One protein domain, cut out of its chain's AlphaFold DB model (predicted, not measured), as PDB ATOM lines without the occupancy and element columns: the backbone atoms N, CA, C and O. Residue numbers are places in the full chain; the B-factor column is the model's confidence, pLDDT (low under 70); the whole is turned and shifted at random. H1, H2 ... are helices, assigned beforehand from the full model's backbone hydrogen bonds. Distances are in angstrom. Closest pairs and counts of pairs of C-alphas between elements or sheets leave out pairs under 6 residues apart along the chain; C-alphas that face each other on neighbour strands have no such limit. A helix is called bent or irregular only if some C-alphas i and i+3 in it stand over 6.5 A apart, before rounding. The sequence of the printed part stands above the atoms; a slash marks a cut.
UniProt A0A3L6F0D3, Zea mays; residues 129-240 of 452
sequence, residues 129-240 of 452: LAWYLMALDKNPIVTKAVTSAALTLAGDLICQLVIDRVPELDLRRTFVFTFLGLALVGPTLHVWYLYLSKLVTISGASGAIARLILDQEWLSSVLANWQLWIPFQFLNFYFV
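Overview. This is residues 129 to 240 of the 452 residues of a protein of Zea mays (UniProt A0A3L6F0D3). The helices make a loose zigzag: H2 and the first arm of H3 form a helical hairpin, the second arm of H3 leads away from it, and the long helix H4 folds back after a tight turn, with residues 220 to 240 sticking out free. H1 is a short helix at the corner where H2 begins. The printed part has 112 residues with four named helices, H1, H2, H3 and H4 in that order, and no named strand, in the class all helix. It is loose, with a radius of gyration of the C-alphas of 17.2 A, and spans 48 by 38 by 24 A.

Arrangement. H4, residues 205 to 239, touches no helix. H3, residues 171 to 199, was assigned as one helix by its hydrogen bonds but is bent: C-alphas 183 and 186 are 7.0 A apart. Its arms, H3a of residues 171 to 183 and H3b of residues 186 to 199, stand at a steep tilt of 36 degrees, only just past shallow. H3b and H4 are close but not clearly touching; their closest C-alphas, those of Leu 196 and Arg 211, are 6.4 A apart, and they run opposite ways at a steep tilt of 48 degrees. H2, residues 140 to 164, forms a hairpin with H3a: they touch, the closest C-alphas being those of Ala 149 and Gly 181 at 4.1 A, and run opposite ways at a shallow tilt of 25 degrees. With residues 141 to 149 alone, H2 also touches residues 186 to 190 of H3b, opposite ways at a steep tilt of 62 degrees; the closest C-alphas, those of Ala 145 and Gly 186, are 4.1 A apart. H1, residues 129 to 138, and H2 touch only at the corner, and only just, with 3 pairs of C-alphas within 8 A; the closest are those of Leu 136 and Thr 143, 5.6 A apart. H4 is apart from H1, H2 and H3a. Each O i to N i+4 pair is within hydrogen-bond range in H1 and H3a; the counts are 19 of 21 in H2, 9 of 10 in H3b and 28 of 31 in H4.

Along the chain. H4 runs 48.8 A from C-alpha 205 at (242.048, 63.093, 239.874) to C-alpha 239 at (290.493, 69.020, 240.114), with a kink of 29 degrees near residue 218. H2 measures 34.2 A, H3a 17.8 A and H3b 20.2 A. H1 measures 14.1 A and begins at C-alpha 129, (244.978, 83.351, 234.618).

Size, cuts and confidence. The two C-alphas farthest apart, those of Ala 130 and Val 240, are 53.0 A apart. The printed part has no cut, and no link is long. The mean pLDDT of the printed part is 78.0; 25 residues are under 70, among them 214 to 225.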
ATOM      1  N   LEU A 129     245.125  84.807 234.609       89.75
ATOM      2  CA  LEU A 129     244.978  83.351 234.618       89.75
ATOM      3  C   LEU A 129     244.432  82.823 233.280       89.75
ATOM      4  O   LEU A 129     244.953  81.842 232.755       89.75
ATOM      5  N   ALA A 130     243.428  83.488 232.699       90.31
ATOM      6  CA  ALA A 130     242.891  83.121 231.388       90.31
ATOM      7  C   ALA A 130     243.939  83.269 230.268       90.31
ATOM      8  O   ALA A 130     244.081  82.373 229.437       90.31
ATOM      9  N   TRP A 131     244.715  84.359 230.277       92.69
ATOM     10  CA  TRP A 131     245.832  84.562 229.351       92.69
ATOM     11  C   TRP A 131     246.921  83.491 229.514       92.69
ATOM     12  O   TRP A 131     247.388  82.938 228.519       92.69
ATOM     13  N   TYR A 132     247.290  83.149 230.751       91.38
ATOM     14  CA  TYR A 132     248.320  82.151 231.039       91.38
ATOM     15  C   TYR A 132     247.905  80.741 230.595       91.38
ATOM     16  O   TYR A 132     248.698  80.037 229.969       91.38
ATOM     17  N   LEU A 133     246.650  80.347 230.836       90.38
ATOM     18  CA  LEU A 133     246.099  79.084 230.335       90.38
ATOM     19  C   LEU A 133     246.079  79.056 228.796       90.38
ATOM     20  O   LEU A 133     246.569  78.104 228.196       90.38
ATOM     21  N   MET A 134     245.644  80.141 228.146       91.69
ATOM     22  CA  MET A 134     245.685  80.257 226.681       91.69
ATOM     23  C   MET A 134     247.121  80.188 226.120       91.69
ATOM     24  O   MET A 134     247.349  79.619 225.049       91.69
ATOM     25  N   ALA A 135     248.108  80.733 226.837       89.12
ATOM     26  CA  ALA A 135     249.523  80.639 226.481       89.12
ATOM     27  C   ALA A 135     250.101  79.227 226.707       89.12
ATOM     28  O   ALA A 135     250.964  78.790 225.938       89.12
ATOM     29  N   LEU A 136     249.634  78.504 227.731       90.12
ATOM     30  CA  LEU A 136     249.984  77.103 227.976       90.12
ATOM     31  C   LEU A 136     249.439  76.178 226.885       90.12
ATOM     32  O   LEU A 136     250.174  75.291 226.457       90.12
ATOM     33  N   ASP A 137     248.209  76.397 226.420       88.69
ATOM     34  CA  ASP A 137     247.605  75.600 225.348       88.69
ATOM     35  C   ASP A 137     248.250  75.898 223.988       88.69
ATOM     36  O   ASP A 137     248.550  74.984 223.222       88.69
ATOM     37  N   LYS A 138     248.522  77.179 223.691       91.81
ATOM     38  CA  LYS A 138     249.090  77.591 222.397       91.81
ATOM     39  C   LYS A 138     250.564  77.213 222.224       91.81
ATOM     40  O   LYS A 138     250.959  76.851 221.121       91.81
ATOM     41  N   ASN A 139     251.383  77.336 223.271       90.56
ATOM     42  CA  ASN A 139     252.832  77.094 223.220       90.56
ATOM     43  C   ASN A 139     253.319  76.334 224.477       90.56
ATOM     44  O   ASN A 139     254.063  76.889 225.294       90.56
ATOM     45  N   PRO A 140     252.932  75.056 224.659       88.38
ATOM     46  CA  PRO A 140     253.090  74.336 225.925       88.38
ATOM     47  C   PRO A 140     254.529  74.154 226.410       88.38
ATOM     48  O   PRO A 140     254.707  74.006 227.619       88.38
ATOM     49  N   ILE A 141     255.525  74.162 225.519       88.75
ATOM     50  CA  ILE A 141     256.951  74.086 225.877       88.75
ATOM     51  C   ILE A 141     257.453  75.462 226.326       88.75
ATOM     52  O   ILE A 141     257.905  75.611 227.457       88.75
ATOM     53  N   VAL A 142     257.320  76.480 225.466       92.06
ATOM     54  CA  VAL A 142     257.849  77.835 225.706       92.06
ATOM     55  C   VAL A 142     257.240  78.455 226.962       92.06
ATOM     56  O   VAL A 142     257.966  78.987 227.796       92.06
ATOM     57  N   THR A 143     255.926  78.326 227.160       91.75
ATOM     58  CA  THR A 143     255.259  78.881 228.346       91.75
ATOM     59  C   THR A 143     255.732  78.203 229.638       91.75
ATOM     60  O   THR A 143     255.930  78.885 230.643       91.75
ATOM     61  N   LYS A 144     256.013  76.888 229.629       87.75
ATOM     62  CA  LYS A 144     256.574  76.179 230.799       87.75
ATOM     63  C   LYS A 144     258.048  76.512 231.035       87.75
ATOM     64  O   LYS A 144     258.437  76.690 232.184       87.75
ATOM     65  N   ALA A 145     258.839  76.662 229.973       89.69
ATOM     66  CA  ALA A 145     260.221  77.132 230.034       89.69
ATOM     67  C   ALA A 145     260.319  78.526 230.680       89.69
ATOM     68  O   ALA A 145     261.032  78.703 231.664       89.69
ATOM     69  N   VAL A 146     259.538  79.499 230.196       94.50
ATOM     70  CA  VAL A 146     259.503  80.863 230.755       94.50
ATOM     71  C   VAL A 146     258.983  80.870 232.197       94.50
ATOM     72  O   VAL A 146     259.536  81.572 233.040       94.50
ATOM     73  N   THR A 147     257.982  80.044 232.521       90.31
ATOM     74  CA  THR A 147     257.492  79.900 233.905       90.31
ATOM     75  C   THR A 147     258.567  79.322 234.829       90.31
ATOM     76  O   THR A 147     258.773  79.834 235.925       90.31
ATOM     77  N   SER A 148     259.304  78.298 234.388       85.56
ATOM     78  CA  SER A 148     260.401  77.703 235.163       85.56
ATOM     79  C   SER A 148     261.570  78.680 235.357       85.56
ATOM     80  O   SER A 148     262.114  78.771 236.458       85.56
ATOM     81  N   ALA A 149     261.897  79.484 234.341       89.81
ATOM     82  CA  ALA A 149     262.868  80.574 234.445       89.81
ATOM     83  C   ALA A 149     262.444  81.631 235.483       89.81
ATOM     84  O   ALA A 149     263.244  82.027 236.324       89.81
ATOM     85  N   ALA A 150     261.173  82.047 235.476       94.06
ATOM     86  CA  ALA A 150     260.644  83.005 236.447       94.06
ATOM     87  C   ALA A 150     260.627  82.449 237.885       94.06
ATOM     88  O   ALA A 150     260.945  83.173 238.828       94.06
ATOM     89  N   LEU A 151     260.303  81.163 238.061       86.81
ATOM     90  CA  LEU A 151     260.314  80.495 239.369       86.81
ATOM     91  C   LEU A 151     261.735  80.308 239.923       86.81
ATOM     92  O   LEU A 151     261.957  80.549 241.106       86.81
ATOM     93  N   THR A 152     262.702  79.921 239.086       82.94
ATOM     94  CA  THR A 152     264.113  79.776 239.499       82.94
ATOM     95  C   THR A 152     264.763  81.126 239.806       82.94
ATOM     96  O   THR A 152     265.453  81.239 240.817       82.94
ATOM     97  N   LEU A 153     264.462  82.166 239.020       90.88
ATOM     98  CA  LEU A 153     264.822  83.559 239.311       90.88
ATOM     99  C   LEU A 153     264.275  84.016 240.673       90.88
ATOM    100  O   LEU A 153     265.030  84.501 241.513       90.88
ATOM    101  N   ALA A 154     262.971  83.846 240.911       89.31
ATOM    102  CA  ALA A 154     262.338  84.256 242.163       89.31
ATOM    103  C   ALA A 154     262.879  83.474 243.372       89.31
ATOM    104  O   ALA A 154     263.161  84.071 244.410       89.31
ATOM    105  N   GLY A 155     263.065  82.157 243.233       79.12
ATOM    106  CA  GLY A 155     263.632  81.303 244.276       79.12
ATOM    107  C   GLY A 155     265.060  81.698 244.656       79.12
ATOM    108  O   GLY A 155     265.361  81.815 245.844       79.12
ATOM    109  N   ASP A 156     265.921  81.973 243.672       83.75
ATOM    110  CA  ASP A 156     267.291  82.416 243.940       83.75
ATOM    111  C   ASP A 156     267.338  83.795 244.615       83.75
ATOM    112  O   ASP A 156     268.038  83.962 245.613       83.75
ATOM    113  N   LEU A 157     266.541  84.760 244.139       86.38
ATOM    114  CA  LEU A 157     266.443  86.086 244.760       86.38
ATOM    115  C   LEU A 157     265.943  86.011 246.211       86.38
ATOM    116  O   LEU A 157     266.459  86.728 247.066       86.38
ATOM    117  N   ILE A 158     264.988  85.124 246.518       83.81
ATOM    118  CA  ILE A 158     264.536  84.876 247.897       83.81
ATOM    119  C   ILE A 158     265.674  84.296 248.745       83.81
ATOM    120  O   ILE A 158     265.887  84.764 249.864       83.81
ATOM    121  N   CYS A 159     266.439  83.332 248.222       78.69
ATOM    122  CA  CYS A 159     267.592  82.782 248.935       78.69
ATOM    123  C   CYS A 159     268.629  83.879 249.226       78.69
ATOM    124  O   CYS A 159     268.965  84.090 250.387       78.69
ATOM    125  N   GLN A 160     269.052  84.646 248.214       84.12
ATOM    126  CA  GLN A 160     270.053  85.706 248.380       84.12
ATOM    127  C   GLN A 160     269.604  86.818 249.347       84.12
ATOM    128  O   GLN A 160     270.369  87.213 250.228       84.12
ATOM    129  N   LEU A 161     268.371  87.320 249.212       87.00
ATOM    130  CA  LEU A 161     267.902  88.505 249.945       87.00
ATOM    131  C   LEU A 161     267.323  88.196 251.333       87.00
ATOM    132  O   LEU A 161     267.465  89.010 252.244       87.00
ATOM    133  N   VAL A 162     266.639  87.061 251.508       87.75
ATOM    134  CA  VAL A 162     265.879  86.761 252.739       87.75
ATOM    135  C   VAL A 162     266.652  85.836 253.676       87.75
ATOM    136  O   VAL A 162     266.634  86.056 254.895       87.75
ATOM    137  N   ILE A 163     267.321  84.823 253.109       78.88
ATOM    138  CA  ILE A 163     267.977  83.727 253.836       78.88
ATOM    139  C   ILE A 163     269.476  84.011 253.999       78.88
ATOM    140  O   ILE A 163     269.928  84.229 255.120       78.88
ATOM    141  N   ASP A 164     270.217  84.070 252.888       78.38
ATOM    142  CA  ASP A 164     271.670  84.288 252.852       78.38
ATOM    143  C   ASP A 164     272.036  85.719 253.306       78.38
ATOM    144  O   ASP A 164     273.091  85.938 253.899       78.38
ATOM    145  N   ARG A 165     271.150  86.690 253.022       89.31
ATOM    146  CA  ARG A 165     271.284  88.138 253.299       89.31
ATOM    147  C   ARG A 165     272.626  88.716 252.851       89.31
ATOM    148  O   ARG A 165     273.285  89.452 253.589       89.31
ATOM    149  N   VAL A 166     273.027  88.366 251.631       82.25
ATOM    150  CA  VAL A 166     274.284  88.834 251.036       82.25
ATOM    151  C   VAL A 166     274.282  90.362 250.847       82.25
ATOM    152  O   VAL A 166     273.243  90.931 250.512       82.25
ATOM    153  N   PRO A 167     275.425  91.050 251.053       82.31
ATOM    154  CA  PRO A 167     275.506  92.510 250.932       82.31
ATOM    155  C   PRO A 167     275.431  93.000 249.476       82.31
ATOM    156  O   PRO A 167     275.049  94.141 249.235       82.31
ATOM    157  N   GLU A 168     275.773  92.140 248.516       90.69
ATOM    158  CA  GLU A 168     275.669  92.368 247.074       90.69
ATOM    159  C   GLU A 168     275.066  91.117 246.419       90.69
ATOM    160  O   GLU A 168     275.307  90.000 246.880       90.69
ATOM    161  N   LEU A 169     274.280  91.292 245.351       87.69
ATOM    162  CA  LEU A 169     273.653  90.179 244.629       87.69
ATOM    163  C   LEU A 169     274.647  89.490 243.684       87.69
ATOM    164  O   LEU A 169     275.226  90.129 242.802       87.69
ATOM    165  N   ASP A 170     274.762  88.166 243.785       87.38
ATOM    166  CA  ASP A 170     275.468  87.341 242.806       87.38
ATOM    167  C   ASP A 170     274.602  87.178 241.548       87.38
ATOM    168  O   ASP A 170     273.878  86.197 241.355       87.38
ATOM    169  N   LEU A 171     274.700  88.172 240.662       90.69
ATOM    170  CA  LEU A 171     274.021  88.184 239.367       90.69
ATOM    171  C   LEU A 171     274.451  87.021 238.457       90.69
ATOM    172  O   LEU A 171     273.687  86.632 237.573       90.69
ATOM    173  N   ARG A 172     275.644  86.437 238.657       84.31
ATOM    174  CA  ARG A 172     276.116  85.283 237.875       84.31
ATOM    175  C   ARG A 172     275.382  84.016 238.305       84.31
ATOM    176  O   ARG A 172     274.924  83.271 237.439       84.31
ATOM    177  N   ARG A 173     275.224  83.795 239.614       81.62
ATOM    178  CA  ARG A 173     274.365  82.751 240.194       81.62
ATOM    179  C   ARG A 173     272.926  82.919 239.700       81.62
ATOM    180  O   ARG A 173     272.405  81.997 239.074       81.62
ATOM    181  N   THR A 174     272.336  84.106 239.843       86.62
ATOM    182  CA  THR A 174     270.954  84.374 239.400       86.62
ATOM    183  C   THR A 174     270.754  84.131 237.902       86.62
ATOM    184  O   THR A 174     269.783  83.478 237.509       86.62
ATOM    185  N   PHE A 175     271.683  84.580 237.049       91.44
ATOM    186  CA  PHE A 175     271.629  84.322 235.607       91.44
ATOM    187  C   PHE A 175     271.688  82.822 235.283       91.44
ATOM    188  O   PHE A 175     270.874  82.337 234.498       91.44
ATOM    189  N   VAL A 176     272.604  82.072 235.909       80.62
ATOM    190  CA  VAL A 176     272.747  80.623 235.684       80.62
ATOM    191  C   VAL A 176     271.490  79.863 236.114       80.62
ATOM    192  O   VAL A 176     270.988  79.059 235.332       80.62
ATOM    193  N   PHE A 177     270.929  80.144 237.296       77.81
ATOM    194  CA  PHE A 177     269.685  79.505 237.746       77.81
ATOM    195  C   PHE A 177     268.498  79.827 236.824       77.81
ATOM    196  O   PHE A 177     267.774  78.915 236.424       77.81
ATOM    197  N   THR A 178     268.356  81.088 236.401       88.00
ATOM    198  CA  THR A 178     267.303  81.519 235.460       88.00
ATOM    199  C   THR A 178     267.441  80.830 234.096       88.00
ATOM    200  O   THR A 178     266.456  80.347 233.530       88.00
ATOM    201  N   PHE A 179     268.666  80.741 233.566       88.88
ATOM    202  CA  PHE A 179     268.952  80.086 232.288       88.88
ATOM    203  C   PHE A 179     268.718  78.570 232.348       88.88
ATOM    204  O   PHE A 179     268.142  78.011 231.417       88.88
ATOM    205  N   LEU A 180     269.091  77.904 233.446       79.38
ATOM    206  CA  LEU A 180     268.798  76.482 233.659       79.38
ATOM    207  C   LEU A 180     267.286  76.222 233.752       79.38
ATOM    208  O   LEU A 180     266.804  75.258 233.152       79.38
ATOM    209  N   GLY A 181     266.529  77.101 234.417       74.88
ATOM    210  CA  GLY A 181     265.063  77.076 234.414       74.88
ATOM    211  C   GLY A 181     264.481  77.118 232.996       74.88
ATOM    212  O   GLY A 181     263.669  76.268 232.618       74.88
ATOM    213  N   LEU A 182     264.957  78.072 232.188       87.81
ATOM    214  CA  LEU A 182     264.513  78.291 230.810       87.81
ATOM    215  C   LEU A 182     264.882  77.136 229.864       87.81
ATOM    216  O   LEU A 182     264.023  76.608 229.162       87.81
ATOM    217  N   ALA A 183     266.166  76.781 229.803       83.38
ATOM    218  CA  ALA A 183     266.721  75.937 228.748       83.38
ATOM    219  C   ALA A 183     266.663  74.435 229.064       83.38
ATOM    220  O   ALA A 183     266.632  73.630 228.135       83.38
ATOM    221  N   LEU A 184     266.645  74.056 230.347       77.31
ATOM    222  CA  LEU A 184     266.735  72.659 230.780       77.31
ATOM    223  C   LEU A 184     265.500  72.209 231.568       77.31
ATOM    224  O   LEU A 184     264.825  71.269 231.152       77.31
ATOM    225  N   VAL A 185     265.182  72.867 232.685       74.50
ATOM    226  CA  VAL A 185     264.177  72.368 233.643       74.50
ATOM    227  C   VAL A 185     262.775  72.351 233.027       74.50
ATOM    228  O   VAL A 185     262.143  71.296 232.991       74.50
ATOM    229  N   GLY A 186     262.296  73.476 232.485       76.56
ATOM    230  CA  GLY A 186     260.968  73.548 231.862       76.56
ATOM    231  C   GLY A 186     260.767  72.577 230.682       76.56
ATOM    232  O   GLY A 186     259.777  71.839 230.682       76.56
ATOM    233  N   PRO A 187     261.684  72.528 229.691       81.69
ATOM    234  CA  PRO A 187     261.609  71.579 228.580       81.69
ATOM    235  C   PRO A 187     261.679  70.106 229.014       81.69
ATOM    236  O   PRO A 187     260.834  69.313 228.591       81.69
ATOM    237  N   THR A 188     262.620  69.735 229.891       71.81
ATOM    238  CA  THR A 188     262.774  68.343 230.351       71.81
ATOM    239  C   THR A 188     261.573  67.884 231.176       71.81
ATOM    240  O   THR A 188     261.061  66.793 230.926       71.81
ATOM    241  N   LEU A 189     261.046  68.716 232.085       69.31
ATOM    242  CA  LEU A 189     259.825  68.386 232.833       69.31
ATOM    243  C   LEU A 189     258.612  68.207 231.911       69.31
ATOM    244  O   LEU A 189     257.784  67.331 232.154       69.31
ATOM    245  N   HIS A 190     258.499  68.976 230.822       80.12
ATOM    246  CA  HIS A 190     257.411  68.773 229.862       80.12
ATOM    247  C   HIS A 190     257.489  67.399 229.177       80.12
ATOM    248  O   HIS A 190     256.478  66.697 229.110       80.12
ATOM    249  N   VAL A 191     258.677  66.989 228.717       77.25
ATOM    250  CA  VAL A 191     258.892  65.659 228.120       77.25
ATOM    251  C   VAL A 191     258.665  64.548 229.152       77.25
ATOM    252  O   VAL A 191     258.027  63.543 228.838       77.25
ATOM    253  N   TRP A 192     259.104  64.746 230.396       74.75
ATOM    254  CA  TRP A 192     258.888  63.798 231.488       74.75
ATOM    255  C   TRP A 192     257.404  63.610 231.833       74.75
ATOM    256  O   TRP A 192     256.937  62.473 231.879       74.75
ATOM    257  N   TYR A 193     256.611  64.678 231.972       70.44
ATOM    258  CA  TYR A 193     255.169  64.530 232.218       70.44
ATOM    259  C   TYR A 193     254.413  63.918 231.025       70.44
ATOM    260  O   TYR A 193     253.413  63.226 231.233       70.44
ATOM    261  N   LEU A 194     254.894  64.091 229.786       78.25
ATOM    262  CA  LEU A 194     254.390  63.343 228.623       78.25
ATOM    263  C   LEU A 194     254.758  61.848 228.670       78.25
ATOM    264  O   LEU A 194     254.035  61.023 228.113       78.25
ATOM    265  N   TYR A 195     255.859  61.475 229.324       72.81
ATOM    266  CA  TYR A 195     256.226  60.078 229.558       72.81
ATOM    267  C   TYR A 195     255.415  59.468 230.717       72.81
ATOM    268  O   TYR A 195     254.786  58.423 230.537       72.81
ATOM    269  N   LEU A 196     255.299  60.162 231.857       66.75
ATOM    270  CA  LEU A 196     254.418  59.770 232.967       66.75
ATOM    271  C   LEU A 196     252.947  59.636 232.544       66.75
ATOM    272  O   LEU A 196     252.240  58.778 233.072       66.75
ATOM    273  N   SER A 197     252.467  60.433 231.581       71.00
ATOM    274  CA  SER A 197     251.095  60.302 231.071       71.00
ATOM    275  C   SER A 197     250.860  59.042 230.229       71.00
ATOM    276  O   SER A 197     249.714  58.601 230.131       71.00
ATOM    277  N   LYS A 198     251.922  58.429 229.684       74.69
ATOM    278  CA  LYS A 198     251.875  57.111 229.026       74.69
ATOM    279  C   LYS A 198     251.962  55.957 230.026       74.69
ATOM    280  O   LYS A 198     251.305  54.944 229.814       74.69
ATOM    281  N   LEU A 199     252.749  56.107 231.097       71.19
ATOM    282  CA  LEU A 199     252.858  55.096 232.157       71.19
ATOM    283  C   LEU A 199     251.585  55.023 233.014       71.19
ATOM    284  O   LEU A 199     251.049  53.943 233.246       71.19
ATOM    285  N   VAL A 200     251.068  56.172 233.455       74.56
ATOM    286  CA  VAL A 200     249.832  56.255 234.244       74.56
ATOM    287  C   VAL A 200     248.661  56.546 233.312       74.56
ATOM    288  O   VAL A 200     248.294  57.702 233.092       74.56
ATOM    289  N   THR A 201     248.055  55.484 232.787       76.81
ATOM    290  CA  THR A 201     246.858  55.530 231.925       76.81
ATOM    291  C   THR A 201     245.564  55.860 232.684       76.81
ATOM    292  O   THR A 201     244.550  56.198 232.070       76.81
ATOM    293  N   ILE A 202     245.593  55.812 234.022       77.00
ATOM    294  CA  ILE A 202     244.483  56.224 234.892       77.00
ATOM    295  C   ILE A 202     244.145  57.697 234.613       77.00
ATOM    296  O   ILE A 202     245.022  58.559 234.583       77.00
ATOM    297  N   SER A 203     242.859  57.979 234.411       73.19
ATOM    298  CA  SER A 203     242.341  59.315 234.087       73.19
ATOM    299  C   SER A 203     241.634  59.966 235.280       73.19
ATOM    300  O   SER A 203     241.190  59.286 236.201       73.19
ATOM    301  N   GLY A 204     241.514  61.297 235.259       79.44
ATOM    302  CA  GLY A 204     240.916  62.073 236.351       79.44
ATOM    303  C   GLY A 204     241.854  62.286 237.547       79.44
ATOM    304  O   GLY A 204     243.072  62.127 237.441       79.44
ATOM    305  N   ALA A 205     241.286  62.675 238.692       78.00
ATOM    306  CA  ALA A 205     242.048  63.093 239.874       78.00
ATOM    307  C   ALA A 205     242.960  61.989 240.445       78.00
ATOM    308  O   ALA A 205     244.092  62.269 240.827       78.00
ATOM    309  N   SER A 206     242.516  60.728 240.435       77.69
ATOM    310  CA  SER A 206     243.334  59.576 240.844       77.69
ATOM    311  C   SER A 206     244.562  59.382 239.949       77.69
ATOM    312  O   SER A 206     245.641  59.079 240.451       77.69
ATOM    313  N   GLY A 207     244.432  59.627 238.642       78.88
ATOM    314  CA  GLY A 207     245.554  59.623 237.700       78.88
ATOM    315  C   GLY A 207     246.555  60.752 237.951       78.88
ATOM    316  O   GLY A 207     247.761  60.536 237.857       78.88
ATOM    317  N   ALA A 208     246.076  61.943 238.323       75.62
ATOM    318  CA  ALA A 208     246.942  63.055 238.716       75.62
ATOM    319  C   ALA A 208     247.717  62.749 240.011       75.62
ATOM    320  O   ALA A 208     248.930  62.943 240.050       75.62
ATOM    321  N   ILE A 209     247.046  62.197 241.029       80.25
ATOM    322  CA  ILE A 209     247.670  61.785 242.298       80.25
ATOM    323  C   ILE A 209     248.706  60.675 242.067       80.25
ATOM    324  O   ILE A 209     249.827  60.781 242.552       80.25
ATOM    325  N   ALA A 210     248.383  59.646 241.276       73.12
ATOM    326  CA  ALA A 210     249.317  58.558 240.977       73.12
ATOM    327  C   ALA A 210     250.570  59.034 240.215       73.12
ATOM    328  O   ALA A 210     251.672  58.561 240.491       73.12
ATOM    329  N   ARG A 211     250.427  60.003 239.296       73.56
ATOM    330  CA  ARG A 211     251.576  60.654 238.640       73.56
ATOM    331  C   ARG A 211     252.412  61.454 239.636       73.56
ATOM    332  O   ARG A 211     253.628  61.348 239.585       73.56
ATOM    333  N   LEU A 212     251.777  62.201 240.542       73.25
ATOM    334  CA  LEU A 212     252.460  63.009 241.557       73.25
ATOM    335  C   LEU A 212     253.252  62.145 242.553       73.25
ATOM    336  O   LEU A 212     254.383  62.490 242.868       73.25
ATOM    337  N   ILE A 213     252.715  60.995 242.975       75.88
ATOM    338  CA  ILE A 213     253.434  60.036 243.836       75.88
ATOM    339  C   ILE A 213     254.669  59.472 243.116       75.88
ATOM    340  O   ILE A 213     255.760  59.469 243.678       75.88
ATOM    341  N   LEU A 214     254.533  59.044 241.854       67.12
ATOM    342  CA  LEU A 214     255.677  58.561 241.065       67.12
ATOM    343  C   LEU A 214     256.745  59.646 240.854       67.12
ATOM    344  O   LEU A 214     257.935  59.344 240.855       67.12
ATOM    345  N   ASP A 215     256.328  60.899 240.688       63.78
ATOM    346  CA  ASP A 215     257.221  62.046 240.522       63.78
ATOM    347  C   ASP A 215     257.973  62.385 241.823       63.78
ATOM    348  O   ASP A 215     259.185  62.614 241.800       63.78
ATOM    349  N   GLN A 216     257.280  62.335 242.969       58.88
ATOM    350  CA  GLN A 216     257.875  62.553 244.291       58.88
ATOM    351  C   GLN A 216     258.877  61.462 244.681       58.88
ATOM    352  O   GLN A 216     259.957  61.805 245.151       58.88
ATOM    353  N   GLU A 217     258.571  60.181 244.466       63.38
ATOM    354  CA  GLU A 217     259.456  59.082 244.887       63.38
ATOM    355  C   GLU A 217     260.628  58.857 243.913       63.38
ATOM    356  O   GLU A 217     261.777  58.702 244.332       63.38
ATOM    357  N   TRP A 218     260.366  58.861 242.598       60.34
ATOM    358  CA  TRP A 218     261.383  58.536 241.591       60.34
ATOM    359  C   TRP A 218     262.156  59.763 241.110       60.34
ATOM    360  O   TRP A 218     263.388  59.762 241.147       60.34
ATOM    361  N   LEU A 219     261.470  60.812 240.637       59.22
ATOM    362  CA  LEU A 219     262.163  61.909 239.959       59.22
ATOM    363  C   LEU A 219     262.949  62.783 240.941       59.22
ATOM    364  O   LEU A 219     264.057  63.189 240.603       59.22
ATOM    365  N   SER A 220     262.439  63.027 242.153       58.22
ATOM    366  CA  SER A 220     263.194  63.775 243.171       58.22
ATOM    367  C   SER A 220     264.506  63.061 243.531       58.22
ATOM    368  O   SER A 220     265.575  63.663 243.443       58.22
ATOM    369  N   SER A 221     264.438  61.755 243.808       55.78
ATOM    370  CA  SER A 221     265.577  60.891 244.124       55.78
ATOM    371  C   SER A 221     266.587  60.827 242.977       55.78
ATOM    372  O   SER A 221     267.789  60.992 243.193       55.78
ATOM    373  N   VAL A 222     266.117  60.632 241.740       67.75
ATOM    374  CA  VAL A 222     266.982  60.547 240.555       67.75
ATOM    375  C   VAL A 222     267.596  61.903 240.205       67.75
ATOM    376  O   VAL A 222     268.788  61.944 239.919       67.75
ATOM    377  N   LEU A 223     266.847  63.012 240.266       62.66
ATOM    378  CA  LEU A 223     267.391  64.350 240.002       62.66
ATOM    379  C   LEU A 223     268.355  64.804 241.093       62.66
ATOM    380  O   LEU A 223     269.408  65.323 240.745       62.66
ATOM    381  N   ALA A 224     268.052  64.590 242.376       60.31
ATOM    382  CA  ALA A 224     268.979  64.908 243.461       60.31
ATOM    383  C   ALA A 224     270.276  64.100 243.320       60.31
ATOM    384  O   ALA A 224     271.365  64.668 243.405       60.31
ATOM    385  N   ASN A 225     270.171  62.804 243.002       57.62
ATOM    386  CA  ASN A 225     271.332  61.972 242.706       57.62
ATOM    387  C   ASN A 225     272.110  62.508 241.491       57.62
ATOM    388  O   ASN A 225     273.298  62.764 241.609       57.62
ATOM    389  N   TRP A 226     271.475  62.787 240.346       74.44
ATOM    390  CA  TRP A 226     272.175  63.306 239.158       74.44
ATOM    391  C   TRP A 226     272.794  64.701 239.366       74.44
ATOM    392  O   TRP A 226     273.922  64.935 238.936       74.44
ATOM    393  N   GLN A 227     272.084  65.618 240.031       61.38
ATOM    394  CA  GLN A 227     272.520  67.001 240.277       61.38
ATOM    395  C   GLN A 227     273.595  67.117 241.363       61.38
ATOM    396  O   GLN A 227     274.341  68.092 241.358       61.38
ATOM    397  N   LEU A 228     273.710  66.140 242.265       59.34
ATOM    398  CA  LEU A 228     274.852  66.035 243.171       59.34
ATOM    399  C   LEU A 228     275.984  65.240 242.513       59.34
ATOM    400  O   LEU A 228     277.093  65.750 242.388       59.34
ATOM    401  N   TRP A 229     275.707  64.026 242.034       52.00
ATOM    402  CA  TRP A 229     276.709  63.075 241.550       52.00
ATOM    403  C   TRP A 229     277.439  63.545 240.293       52.00
ATOM    404  O   TRP A 229     278.663  63.487 240.274       52.00
ATOM    405  N   ILE A 230     276.752  64.039 239.253       71.75
ATOM    406  CA  ILE A 230     277.450  64.449 238.021       71.75
ATOM    407  C   ILE A 230     278.324  65.691 238.260       71.75
ATOM    408  O   ILE A 230     279.497  65.630 237.901       71.75
ATOM    409  N   PRO A 231     277.857  66.782 238.900       69.94
ATOM    410  CA  PRO A 231     278.726  67.912 239.232       69.94
ATOM    411  C   PRO A 231     279.836  67.569 240.233       69.94
ATOM    412  O   PRO A 231     280.953  68.054 240.063       69.94
ATOM    413  N   PHE A 232     279.577  66.713 241.231       63.00
ATOM    414  CA  PHE A 232     280.605  66.244 242.169       63.00
ATOM    415  C   PHE A 232     281.684  65.425 241.457       63.00
ATOM    416  O   PHE A 232     282.866  65.724 241.602       63.00
ATOM    417  N   GLN A 233     281.296  64.450 240.630       63.12
ATOM    418  CA  GLN A 233     282.246  63.649 239.861       63.12
ATOM    419  C   GLN A 233     282.949  64.475 238.779       63.12
ATOM    420  O   GLN A 233     284.131  64.270 238.540       63.12
ATOM    421  N   PHE A 234     282.293  65.466 238.169       75.25
ATOM    422  CA  PHE A 234     282.966  66.385 237.247       75.25
ATOM    423  C   PHE A 234     284.001  67.258 237.973       75.25
ATOM    424  O   PHE A 234     285.105  67.426 237.462       75.25
ATOM    425  N   LEU A 235     283.707  67.758 239.184       68.62
ATOM    426  CA  LEU A 235     284.716  68.429 240.015       68.62
ATOM    427  C   LEU A 235     285.861  67.483 240.393       68.62
ATOM    428  O   LEU A 235     287.017  67.885 240.298       68.62
ATOM    429  N   ASN A 236     285.549  66.246 240.787       57.84
ATOM    430  CA  ASN A 236     286.524  65.207 241.110       57.84
ATOM    431  C   ASN A 236     287.472  64.975 239.918       57.84
ATOM    432  O   ASN A 236     288.664  65.251 240.010       57.84
ATOM    433  N   PHE A 237     286.932  64.612 238.752       66.31
ATOM    434  CA  PHE A 237     287.715  64.354 237.541       66.31
ATOM    435  C   PHE A 237     288.465  65.584 236.992       66.31
ATOM    436  O   PHE A 237     289.457  65.409 236.287       66.31
ATOM    437  N   TYR A 238     288.025  66.811 237.302       70.38
ATOM    438  CA  TYR A 238     288.668  68.048 236.838       70.38
ATOM    439  C   TYR A 238     289.756  68.581 237.790       70.38
ATOM    440  O   TYR A 238     290.786  69.069 237.326       70.38
ATOM    441  N   PHE A 239     289.552  68.501 239.110       63.47
ATOM    442  CA  PHE A 239     290.493  69.020 240.114       63.47
ATOM    443  C   PHE A 239     291.440  67.966 240.693       63.47
ATOM    444  O   PHE A 239     292.499  68.331 241.206       63.47
ATOM    445  N   VAL A 240     291.092  66.682 240.610       44.56
ATOM    446  CA  VAL A 240     291.924  65.567 241.070       44.56
ATOM    447  C   VAL A 240     292.537  64.893 239.839       44.56
ATOM    448  O   VAL A 240     291.829  64.193 239.117       44.56
TER     449      VAL A 240